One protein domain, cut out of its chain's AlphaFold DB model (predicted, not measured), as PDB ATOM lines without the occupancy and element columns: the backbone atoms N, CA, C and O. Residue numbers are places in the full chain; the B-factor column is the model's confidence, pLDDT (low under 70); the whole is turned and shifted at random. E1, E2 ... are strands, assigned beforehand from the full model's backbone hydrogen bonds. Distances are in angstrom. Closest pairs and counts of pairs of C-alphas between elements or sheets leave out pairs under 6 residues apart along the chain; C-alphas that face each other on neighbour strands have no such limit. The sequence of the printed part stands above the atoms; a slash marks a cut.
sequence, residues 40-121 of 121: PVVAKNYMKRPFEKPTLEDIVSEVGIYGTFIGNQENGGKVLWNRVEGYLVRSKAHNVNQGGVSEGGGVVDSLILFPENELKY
ATOM      1  N   PRO A  40      -2.040 129.383 -68.641       92.69
ATOM      2  CA  PRO A  40      -1.155 128.796 -67.639       92.69
ATOM      3  C   PRO A  40       0.160 129.576 -67.520       92.69
ATOM      4  O   PRO A  40       0.505 130.378 -68.390       92.69
ATOM      5  N   VAL A  41       0.916 129.292 -66.457       90.19
ATOM      6  CA  VAL A  41       2.281 129.803 -66.285       90.19
ATOM      7  C   VAL A  41       3.154 129.330 -67.448       90.19
ATOM      8  O   VAL A  41       3.127 128.154 -67.820       90.19
ATOM      9  N   VAL A  42       3.919 130.260 -68.016       95.12
ATOM     10  CA  VAL A  42       4.902 129.976 -69.061       95.12
ATOM     11  C   VAL A  42       6.234 129.644 -68.400       95.12
ATOM     12  O   VAL A  42       6.709 130.393 -67.549       95.12
ATOM     13  N   ALA A  43       6.841 128.535 -68.808       93.38
ATOM     14  CA  ALA A  43       8.150 128.108 -68.330       93.38
ATOM     15  C   ALA A  43       9.118 127.928 -69.502       93.38
ATOM     16  O   ALA A  43       8.713 127.548 -70.600       93.38
ATOM     17  N   LYS A  44      10.412 128.153 -69.264       96.06
ATOM     18  CA  LYS A  44      11.465 127.779 -70.216       96.06
ATOM     19  C   LYS A  44      11.783 126.297 -70.060       96.06
ATOM     20  O   LYS A  44      12.107 125.861 -68.958       96.06
ATOM     21  N   ASN A  45      11.737 125.537 -71.151       96.31
ATOM     22  CA  ASN A  45      12.143 124.131 -71.155       96.31
ATOM     23  C   ASN A  45      12.758 123.732 -72.506       96.31
ATOM     24  O   ASN A  45      12.563 124.411 -73.517       96.31
ATOM     25  N   TYR A  46      13.508 122.631 -72.527       96.69
ATOM     26  CA  TYR A  46      14.037 122.057 -73.760       96.69
ATOM     27  C   TYR A  46      13.027 121.096 -74.391       96.69
ATOM     28  O   TYR A  46      12.702 120.053 -73.829       96.69
ATOM     29  N   MET A  47      12.587 121.412 -75.606       95.62
ATOM     30  CA  MET A  47      11.751 120.544 -76.428       95.62
ATOM     31  C   MET A  47      12.647 119.611 -77.242       95.62
ATOM     32  O   MET A  47      13.503 120.052 -78.011       95.62
ATOM     33  N   LYS A  48      12.466 118.297 -77.079       95.00
ATOM     34  CA  LYS A  48      13.217 117.283 -77.827       95.00
ATOM     35  C   LYS A  48      12.275 116.438 -78.674       95.00
ATOM     36  O   LYS A  48      11.406 115.743 -78.157       95.00
ATOM     37  N   ARG A  49      12.510 116.455 -79.985       93.31
ATOM     38  CA  ARG A  49      11.838 115.598 -80.965       93.31
ATOM     39  C   ARG A  49      12.828 114.612 -81.603       93.31
ATOM     40  O   ARG A  49      14.049 114.844 -81.570       93.31
ATOM     41  N   PRO A  50      12.348 113.473 -82.135       93.94
ATOM     42  CA  PRO A  50      13.194 112.541 -82.877       93.94
ATOM     43  C   PRO A  50      13.939 113.254 -84.009       93.94
ATOM     44  O   PRO A  50      13.367 114.095 -84.685       93.94
ATOM     45  N   PHE A  51      15.220 112.925 -84.192       95.25
ATOM     46  CA  PHE A  51      16.076 113.434 -85.281       95.25
ATOM     47  C   PHE A  51      16.333 114.954 -85.331       95.25
ATOM     48  O   PHE A  51      17.139 115.406 -86.137       95.25
ATOM     49  N   GLU A  52      15.749 115.738 -84.426       94.75
ATOM     50  CA  GLU A  52      15.970 117.184 -84.316       94.75
ATOM     51  C   GLU A  52      16.909 117.527 -83.152       94.75
ATOM     52  O   GLU A  52      17.039 116.768 -82.186       94.75
ATOM     53  N   LYS A  53      17.586 118.676 -83.197       96.50
ATOM     54  CA  LYS A  53      18.328 119.168 -82.022       96.50
ATOM     55  C   LYS A  53      17.331 119.641 -80.952       96.50
ATOM     56  O   LYS A  53      16.299 120.186 -81.331       96.50
ATOM     57  N   PRO A  54      17.608 119.452 -79.648       96.38
ATOM     58  CA  PRO A  54      16.790 120.064 -78.607       96.38
ATOM     59  C   PRO A  54      16.724 121.588 -78.782       96.38
ATOM     60  O   PRO A  54      17.754 122.219 -79.034       96.38
ATOM     61  N   THR A  55      15.542 122.170 -78.613       96.06
ATOM     62  CA  THR A  55      15.299 123.616 -78.706       96.06
ATOM     63  C   THR A  55      14.855 124.158 -77.354       96.06
ATOM     64  O   THR A  55      14.015 123.560 -76.690       96.06
ATOM     65  N   LEU A  56      15.434 125.279 -76.913       97.50
ATOM     66  CA  LEU A  56      14.978 125.972 -75.705       97.50
ATOM     67  C   LEU A  56      13.787 126.861 -76.068       97.50
ATOM     68  O   LEU A  56      13.939 127.812 -76.835       97.50
ATOM     69  N   GLU A  57      12.618 126.567 -75.511       96.62
ATOM     70  CA  GLU A  57      11.361 127.231 -75.859       96.62
ATOM     71  C   GLU A  57      10.598 127.681 -74.610       96.62
ATOM     72  O   GLU A  57      10.774 127.142 -73.517       96.62
ATOM     73  N   ASP A  58       9.738 128.686 -74.787       97.81
ATOM     74  CA  ASP A  58       8.675 128.998 -73.832       97.81
ATOM     75  C   ASP A  58       7.539 127.998 -74.021       97.81
ATOM     76  O   ASP A  58       6.907 127.961 -75.085       97.81
ATOM     77  N   ILE A  59       7.274 127.211 -72.987       97.38
ATOM     78  CA  ILE A  59       6.280 126.148 -72.991       97.38
ATOM     79  C   ILE A  59       5.157 126.418 -71.998       97.38
ATOM     80  O   ILE A  59       5.292 127.177 -71.038       97.38
ATOM     81  N   VAL A  60       4.049 125.730 -72.233       97.19
ATOM     82  CA  VAL A  60       2.960 125.557 -71.279       97.19
ATOM     83  C   VAL A  60       2.658 124.071 -71.139       97.19
ATOM     84  O   VAL A  60       2.730 123.322 -72.121       97.19
ATOM     85  N   SER A  61       2.294 123.653 -69.929       96.31
ATOM     86  CA  SER A  61       2.067 122.247 -69.597       96.31
ATOM     87  C   SER A  61       0.614 121.984 -69.211       96.31
ATOM     88  O   SER A  61      -0.050 122.809 -68.586       96.31
ATOM     89  N   GLU A  62       0.120 120.810 -69.585       96.88
ATOM     90  CA  GLU A  62      -1.185 120.275 -69.213       96.88
ATOM     91  C   GLU A  62      -0.974 118.982 -68.419       96.88
ATOM     92  O   GLU A  62      -0.342 118.040 -68.909       96.88
ATOM     93  N   VAL A  63      -1.509 118.935 -67.197       96.94
ATOM     94  CA  VAL A  63      -1.430 117.764 -66.315       96.94
ATOM     95  C   VAL A  63      -2.716 116.953 -66.431       96.94
ATOM     96  O   VAL A  63      -3.796 117.427 -66.086       96.94
ATOM     97  N   GLY A  64      -2.593 115.718 -66.908       97.12
ATOM     98  CA  GLY A  64      -3.641 114.707 -66.875       97.12
ATOM     99  C   GLY A  64      -3.468 113.784 -65.673       97.12
ATOM    100  O   GLY A  64      -2.367 113.304 -65.414       97.12
ATOM    101  N   ILE A  65      -4.559 113.512 -64.961       98.12
ATOM    102  CA  ILE A  65      -4.598 112.585 -63.828       98.12
ATOM    103  C   ILE A  65      -5.400 111.354 -64.243       98.12
ATOM    104  O   ILE A  65      -6.542 111.483 -64.689       98.12
ATOM    105  N   TYR A  66      -4.809 110.168 -64.115       98.00
ATOM    106  CA  TYR A  66      -5.501 108.924 -64.434       98.00
ATOM    107  C   TYR A  66      -6.364 108.479 -63.253       98.00
ATOM    108  O   TYR A  66      -5.914 108.467 -62.108       98.00
ATOM    109  N   GLY A  67      -7.607 108.096 -63.543       97.69
ATOM    110  CA  GLY A  67      -8.529 107.519 -62.572       97.69
ATOM    111  C   GLY A  67      -9.059 106.175 -63.059       97.69
ATOM    112  O   GLY A  67      -9.423 106.040 -64.227       97.69
ATOM    113  N   THR A  68      -9.119 105.192 -62.165       97.75
ATOM    114  CA  THR A  68      -9.707 103.875 -62.415       97.75
ATOM    115  C   THR A  68     -10.955 103.711 -61.555       97.75
ATOM    116  O   THR A  68     -10.953 103.979 -60.353       97.75
ATOM    117  N   PHE A  69     -12.054 103.282 -62.179       97.25
ATOM    118  CA  PHE A  69     -13.344 103.100 -61.519       97.25
ATOM    119  C   PHE A  69     -13.974 101.771 -61.934       97.25
ATOM    120  O   PHE A  69     -14.069 101.469 -63.123       97.25
ATOM    121  N   ILE A  70     -14.427 100.993 -60.952       97.38
ATOM    122  CA  ILE A  70     -15.170  99.747 -61.152       97.38
ATOM    123  C   ILE A  70     -16.396  99.801 -60.249       97.38
ATOM    124  O   ILE A  70     -16.292 100.021 -59.042       97.38
ATOM    125  N   GLY A  71     -17.565  99.562 -60.826       96.94
ATOM    126  CA  GLY A  71     -18.814  99.426 -60.091       96.94
ATOM    127  C   GLY A  71     -19.686  98.338 -60.699       96.94
ATOM    128  O   GLY A  71     -19.466  97.919 -61.835       96.94
ATOM    129  N   ASN A  72     -20.673  97.880 -59.938       96.38
ATOM    130  CA  ASN A  72     -21.714  96.974 -60.414       96.38
ATOM    131  C   ASN A  72     -23.105  97.547 -60.085       96.38
ATOM    132  O   ASN A  72     -23.221  98.568 -59.407       96.38
ATOM    133  N   GLN A  73     -24.159  96.912 -60.597       96.06
ATOM    134  CA  GLN A  73     -25.550  97.356 -60.421       96.06
ATOM    135  C   GLN A  73     -26.258  96.681 -59.232       96.06
ATOM    136  O   GLN A  73     -27.468  96.826 -59.068       96.06
ATOM    137  N   GLU A  74     -25.536  95.923 -58.404       93.69
ATOM    138  CA  GLU A  74     -26.139  95.230 -57.265       93.69
ATOM    139  C   GLU A  74     -26.717  96.234 -56.265       93.69
ATOM    140  O   GLU A  74     -26.102  97.261 -55.978       93.69
ATOM    141  N   ASN A  75     -27.898  95.924 -55.723       87.88
ATOM    142  CA  ASN A  75     -28.575  96.708 -54.685       87.88
ATOM    143  C   ASN A  75     -28.691  98.215 -54.994       87.88
ATOM    144  O   ASN A  75     -28.535  99.044 -54.102       87.88
ATOM    145  N   GLY A  76     -28.972  98.574 -56.250       88.94
ATOM    146  CA  GLY A  76     -29.109  99.977 -56.659       88.94
ATOM    147  C   GLY A  76     -27.787 100.664 -57.015       88.94
ATOM    148  O   GLY A  76     -27.759 101.883 -57.163       88.94
ATOM    149  N   GLY A  77     -26.716  99.888 -57.188       94.38
ATOM    150  CA  GLY A  77     -25.403 100.365 -57.599       94.38
ATOM    151  C   GLY A  77     -24.391 100.280 -56.462       94.38
ATOM    152  O   GLY A  77     -24.593 100.829 -55.380       94.38
ATOM    153  N   LYS A  78     -23.256  99.631 -56.721       96.81
ATOM    154  CA  LYS A  78     -22.155  99.514 -55.763       96.81
ATOM    155  C   LYS A  78     -20.839  99.903 -56.419       96.81
ATOM    156  O   LYS A  78     -20.466  99.365 -57.460       96.81
ATOM    157  N   VAL A  79     -20.106 100.806 -55.772       96.81
ATOM    158  CA  VAL A  79     -18.718 101.116 -56.130       96.81
ATOM    159  C   VAL A  79     -17.821 100.024 -55.558       96.81
ATOM    160  O   VAL A  79     -17.822  99.779 -54.354       96.81
ATOM    161  N   LEU A  80     -17.064  99.358 -56.424       96.88
ATOM    162  CA  LEU A  80     -16.105  98.316 -56.053       96.88
ATOM    163  C   LEU A  80     -14.674  98.864 -56.024       96.88
ATOM    164  O   LEU A  80     -13.847  98.410 -55.237       96.88
ATOM    165  N   TRP A  81     -14.393  99.854 -56.869       97.50
ATOM    166  CA  TRP A  81     -13.087 100.477 -57.009       97.50
ATOM    167  C   TRP A  81     -13.236 101.916 -57.493       97.50
ATOM    168  O   TRP A  81     -14.017 102.190 -58.401       97.50
ATOM    169  N   ASN A  82     -12.480 102.833 -56.898       97.56
ATOM    170  CA  ASN A  82     -12.380 104.220 -57.338       97.56
ATOM    171  C   ASN A  82     -11.045 104.785 -56.835       97.56
ATOM    172  O   ASN A  82     -10.905 105.068 -55.641       97.56
ATOM    173  N   ARG A  83     -10.040 104.867 -57.708       98.31
ATOM    174  CA  ARG A  83      -8.679 105.288 -57.353       98.31
ATOM    175  C   ARG A  83      -8.113 106.249 -58.389       98.31
ATOM    176  O   ARG A  83      -8.434 106.171 -59.569       98.31
ATOM    177  N   VAL A  84      -7.235 107.132 -57.921       98.12
ATOM    178  CA  VAL A  84      -6.322 107.907 -58.767       98.12
ATOM    179  C   VAL A  84      -5.026 107.117 -58.892       98.12
ATOM    180  O   VAL A  84      -4.431 106.762 -57.876       98.12
ATOM    181  N   GLU A  85      -4.597 106.837 -60.118       95.44
ATOM    182  CA  GLU A  85      -3.494 105.913 -60.404       95.44
ATOM    183  C   GLU A  85      -2.547 106.482 -61.461       95.44
ATOM    184  O   GLU A  85      -2.495 106.046 -62.608       95.44
ATOM    185  N   GLY A  86      -1.764 107.475 -61.042       96.62
ATOM    186  CA  GLY A  86      -0.721 108.075 -61.866       96.62
ATOM    187  C   GLY A  86      -1.177 109.304 -62.646       96.62
ATOM    188  O   GLY A  86      -2.282 109.826 -62.484       96.62
ATOM    189  N   TYR A  87      -0.266 109.802 -63.475       97.69
ATOM    190  CA  TYR A  87      -0.434 111.050 -64.204       97.69
ATOM    191  C   TYR A  87       0.302 111.010 -65.546       97.69
ATOM    192  O   TYR A  87       1.172 110.171 -65.777       97.69
ATOM    193  N   LEU A  88      -0.049 111.950 -66.417       97.31
ATOM    194  CA  LEU A  88       0.651 112.258 -67.657       97.31
ATOM    195  C   LEU A  88       0.782 113.771 -67.758       97.31
ATOM    196  O   LEU A  88      -0.218 114.478 -67.652       97.31
ATOM    197  N   VAL A  89       1.982 114.269 -68.042       97.62
ATOM    198  CA  VAL A  89       2.152 115.667 -68.440       97.62
ATOM    199  C   VAL A  89       2.399 115.742 -69.930       97.62
ATOM    200  O   VAL A  89       3.155 114.953 -70.502       97.62
ATOM    201  N   ARG A  90       1.734 116.703 -70.562       97.38
ATOM    202  CA  ARG A  90       2.003 117.097 -71.939       97.38
ATOM    203  C   ARG A  90       2.422 118.553 -71.947       97.38
ATOM    204  O   ARG A  90       1.727 119.389 -71.377       97.38
ATOM    205  N   SER A  91       3.509 118.847 -72.639       97.38
ATOM    206  CA  SER A  91       4.012 120.206 -72.813       97.38
ATOM    207  C   SER A  91       3.973 120.586 -74.287       97.38
ATOM    208  O   SER A  91       4.180 119.753 -75.174       97.38
ATOM    209  N   LYS A  92       3.668 121.849 -74.566       97.06
ATOM    210  CA  LYS A  92       3.685 122.429 -75.915       97.06
ATOM    211  C   LYS A  92       4.286 123.826 -75.864       97.06
ATOM    212  O   LYS A  92       4.248 124.467 -74.817       97.06
ATOM    213  N   ALA A  93       4.768 124.318 -77.000       96.50
ATOM    214  CA  ALA A  93       5.152 125.718 -77.118       96.50
ATOM    215  C   ALA A  93       3.960 126.632 -76.769       96.50
ATOM    216  O   ALA A  93       2.821 126.369 -77.168       96.50
ATOM    217  N   HIS A  94       4.213 127.701 -76.014       96.12
ATOM    218  CA  HIS A  94       3.179 128.592 -75.468       96.12
ATOM    219  C   HIS A  94       2.287 129.232 -76.547       96.12
ATOM    220  O   HIS A  94       1.108 129.491 -76.311       96.12
ATOM    221  N   ASN A  95       2.839 129.465 -77.739       93.19
ATOM    222  CA  ASN A  95       2.169 130.094 -78.876       93.19
ATOM    223  C   ASN A  95       1.412 129.098 -79.774       93.19
ATOM    224  O   ASN A  95       0.785 129.505 -80.751       93.19
ATOM    225  N   VAL A  96       1.445 127.799 -79.463       93.44
ATOM    226  CA  VAL A  96       0.765 126.765 -80.247       93.44
ATOM    227  C   VAL A  96      -0.592 126.440 -79.626       93.44
ATOM    228  O   VAL A  96      -0.711 126.116 -78.445       93.44
ATOM    229  N   ASN A  97      -1.655 126.469 -80.432       93.56
ATOM    230  CA  ASN A  97      -3.007 126.161 -79.957       93.56
ATOM    231  C   ASN A  97      -3.223 124.651 -79.713       93.56
ATOM    232  O   ASN A  97      -3.764 124.276 -78.669       93.56
ATOM    233  N   GLN A  98      -2.747 123.776 -80.607       91.50
ATOM    234  CA  GLN A  98      -2.929 122.320 -80.514       91.50
ATOM    235  C   GLN A  98      -1.744 121.616 -79.835       91.50
ATOM    236  O   GLN A  98      -0.605 121.773 -80.249       91.50
ATOM    237  N   GLY A  99      -2.016 120.826 -78.791       91.25
ATOM    238  CA  GLY A  99      -0.990 120.189 -77.945       91.25
ATOM    239  C   GLY A  99      -0.984 118.661 -77.967       91.25
ATOM    240  O   GLY A  99      -0.494 118.037 -77.025       91.25
ATOM    241  N   GLY A 100      -1.606 118.036 -78.971       92.81
ATOM    242  CA  GLY A 100      -1.635 116.580 -79.091       92.81
ATOM    243  C   GLY A 100      -0.237 116.026 -79.363       92.81
ATOM    244  O   GLY A 100       0.379 116.393 -80.359       92.81
ATOM    245  N   VAL A 101       0.262 115.129 -78.506       93.56
ATOM    246  CA  VAL A 101       1.578 114.487 -78.705       93.56
ATOM    247  C   VAL A 101       1.572 113.651 -79.988       93.56
ATOM    248  O   VAL A 101       2.447 113.816 -80.830       93.56
ATOM    249  N   SER A 102       0.538 112.827 -80.185       90.44
ATOM    250  CA  SER A 102       0.389 111.977 -81.376       90.44
ATOM    251  C   SER A 102       0.200 112.760 -82.678       90.44
ATOM    252  O   SER A 102       0.438 112.221 -83.753       90.44
ATOM    253  N   GLU A 103      -0.223 114.022 -82.591       89.00
ATOM    254  CA  GLU A 103      -0.395 114.927 -83.736       89.00
ATOM    255  C   GLU A 103       0.853 115.800 -83.974       89.00
ATOM    256  O   GLU A 103       0.859 116.646 -84.863       89.00
ATOM    257  N   GLY A 104       1.910 115.628 -83.168       90.06
ATOM    258  CA  GLY A 104       3.150 116.404 -83.244       90.06
ATOM    259  C   GLY A 104       3.089 117.788 -82.583       90.06
ATOM    260  O   GLY A 104       4.104 118.478 -82.518       90.06
ATOM    261  N   GLY A 105       1.940 118.194 -82.036       90.12
ATOM    262  CA  GLY A 105       1.744 119.516 -81.425       90.12
ATOM    263  C   GLY A 105       2.416 119.698 -80.059       90.12
ATOM    264  O   GLY A 105       2.668 120.825 -79.637       90.12
ATOM    265  N   GLY A 106       2.750 118.606 -79.368       94.50
ATOM    266  CA  GLY A 106       3.393 118.636 -78.051       94.50
ATOM    267  C   GLY A 106       4.420 117.525 -77.854       94.50
ATOM    268  O   GLY A 106       4.742 116.790 -78.790       94.50
ATOM    269  N   VAL A 107       4.923 117.417 -76.628       96.06
ATOM    270  CA  VAL A 107       5.803 116.348 -76.133       96.06
ATOM    271  C   VAL A 107       5.289 115.834 -74.785       96.06
ATOM    272  O   VAL A 107       4.494 116.504 -74.120       96.06
ATOM    273  N   VAL A 108       5.715 114.632 -74.396       97.62
ATOM    274  CA  VAL A 108       5.497 114.108 -73.037       97.62
ATOM    275  C   VAL A 108       6.494 114.767 -72.091       97.62
ATOM    276  O   VAL A 108       7.634 115.013 -72.481       97.62
ATOM    277  N   ASP A 109       6.061 115.037 -70.866       97.12
ATOM    278  CA  ASP A 109       6.866 115.703 -69.843       97.12
ATOM    279  C   ASP A 109       6.666 115.057 -68.456       97.12
ATOM    280  O   ASP A 109       5.880 114.116 -68.294       97.12
ATOM    281  N   SER A 110       7.367 115.577 -67.449       95.69
ATOM    282  CA  SER A 110       7.253 115.207 -66.034       95.69
ATOM    283  C   SER A 110       7.069 116.447 -65.150       95.69
ATOM    284  O   SER A 110       7.238 117.573 -65.611       95.69
ATOM    285  N   LEU A 111       6.687 116.256 -63.883       92.62
ATOM    286  CA  LEU A 111       6.514 117.358 -62.930       92.62
ATOM    287  C   LEU A 111       7.696 117.460 -61.977       92.62
ATOM    288  O   LEU A 111       8.152 116.458 -61.430       92.62
ATOM    289  N   ILE A 112       8.088 118.698 -61.692       91.44
ATOM    290  CA  ILE A 112       8.856 119.045 -60.501       91.44
ATOM    291  C   ILE A 112       7.907 119.823 -59.597       91.44
ATOM    292  O   ILE A 112       7.377 120.860 -59.993       91.44
ATOM    293  N   LEU A 113       7.656 119.294 -58.401       92.12
ATOM    294  CA  LEU A 113       6.859 119.980 -57.393       92.12
ATOM    295  C   LEU A 113       7.749 120.978 -56.657       92.12
ATOM    296  O   LEU A 113       8.863 120.637 -56.263       92.12
ATOM    297  N   PHE A 114       7.238 122.184 -56.451       87.44
ATOM    298  CA  PHE A 114       7.918 123.236 -55.708       87.44
ATOM    299  C   PHE A 114       6.921 123.937 -54.771       87.44
ATOM    300  O   PHE A 114       5.712 123.923 -55.033       87.44
ATOM    301  N   PRO A 115       7.395 124.522 -53.661       89.00
ATOM    302  CA  PRO A 115       6.573 125.336 -52.773       89.00
ATOM    303  C   PRO A 115       5.952 126.546 -53.486       89.00
ATOM    304  O   PRO A 115       6.611 127.227 -54.266       89.00
ATOM    305  N   GLU A 116       4.694 126.865 -53.181       81.94
ATOM    306  CA  GLU A 116       3.974 127.979 -53.820       81.94
ATOM    307  C   GLU A 116       4.692 129.331 -53.661       81.94
ATOM    308  O   GLU A 116       4.710 130.137 -54.587       81.94
ATOM    309  N   ASN A 117       5.348 129.564 -52.522       85.50
ATOM    310  CA  ASN A 117       6.087 130.799 -52.243       85.50
ATOM    311  C   ASN A 117       7.346 130.993 -53.110       85.50
ATOM    312  O   ASN A 117       7.965 132.056 -53.044       85.50
ATOM    313  N   GLU A 118       7.736 129.998 -53.908       80.88
ATOM    314  CA  GLU A 118       8.816 130.113 -54.891       80.88
ATOM    315  C   GLU A 118       8.323 130.610 -56.264       80.88
ATOM    316  O   GLU A 118       9.144 130.981 -57.109       80.88
ATOM    317  N   LEU A 119       7.003 130.702 -56.486       73.12
ATOM    318  CA  LEU A 119       6.432 131.320 -57.687       73.12
ATOM    319  C   LEU A 119       6.585 132.838 -57.626       73.12
ATOM    320  O   LEU A 119       5.909 133.528 -56.864       73.12
ATOM    321  N   LYS A 120       7.462 133.373 -58.475       63.28
ATOM    322  CA  LYS A 120       7.538 134.810 -58.749       63.28
ATOM    323  C   LYS A 120       6.721 135.095 -60.009       63.28
ATOM    324  O   LYS A 120       7.161 134.731 -61.097       63.28
ATOM    325  N   TYR A 121       5.530 135.667 -59.837       59.97
ATOM    326  CA  TYR A 121       4.706 136.195 -60.931       59.97
ATOM    327  C   TYR A 121       5.244 137.536 -61.431       59.97
ATOM    328  O   TYR A 121       5.714 138.330 -60.582       59.97
TER     329      TYR A 121
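This is residues 40 to 121 of the 121 residues of a protein of Meloidogyne enterolobii (UniProt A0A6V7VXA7). A long, narrow hairpin of two strands, E2 and E3, makes the longest axis of the domain, and near one end of it the short strands E1, beside E2, and E4, beside E3, widen it into a curled, strongly twisted sheet. The last stretch, residues 110 to 121, leads away from this wider end, and residues 112 to 118 stick out free. The 82 printed residues hold no named helix and four named strands, E1, E2, E3 and E4 along the chain; the sheet order is E1, E2, E3, E4, all antiparallel, and the class is all strand. The whole is only just extended, close to loose, with a radius of gyration of the C-alphas of 18.0 A, and its outline is flat, spanning 57 by 36 by 20 A.

E1, residues 43 to 47, is an edge strand and forms a hairpin with E2, residues 55 to 72. Their N 43 and O 59 are 3.0 A apart and N 47 and O 55 2.8 A, within hydrogen-bond range. E2 bends by 79 degrees at residue 58, and its pairing is staggered: residues 55 to 59 pair with E1, residues 59 to 72 with E3, residues 78 to 93. E2 and E3 are antiparallel inner strands in a hairpin, with 169 degrees between their directions; N 62 and O 90 are 2.8 A apart and N 72 and O 78 2.9 A, within hydrogen-bond range. E3 bends by 55 degrees at residue 81. E4, residues 107 to 109, is the other edge strand and forms a hairpin with E3, at 118 degrees between directions; N 91 and O 107 are within hydrogen-bond range at 2.9 A. The four strands form a meander, each the antiparallel neighbour of the one before. From edge to edge the strands' lines turn by 60 degrees and the way across the sheet by 89 degrees. The closest C-alphas of E1 and E4, those of Met 47 and Val 107, are 7.3 A apart.

E1 begins at C-alpha 43, (8.150, 128.108, -68.330), and is 11.7 A long from first to last C-alpha. E2 measures 49.1 A and ends at C-alpha 72, (-21.714, 96.974, -60.414). E3 measures 43.5 A. E4, 6.4 A long, ends at C-alpha 109, (6.866, 115.703, -69.843).

The two C-alphas farthest apart, those of Lys 53 and Asn 75, are 58.8 A apart. The printed part, residues 40 to 121, has no cut and ends at the chain's last residue. The link from E1 to E2 is short, that from E2 to E3 tight, and that from E3 to E4, residues 94 to 106, long. The mean pLDDT of the printed part is 93.5; residues 120 to 121 are under 70.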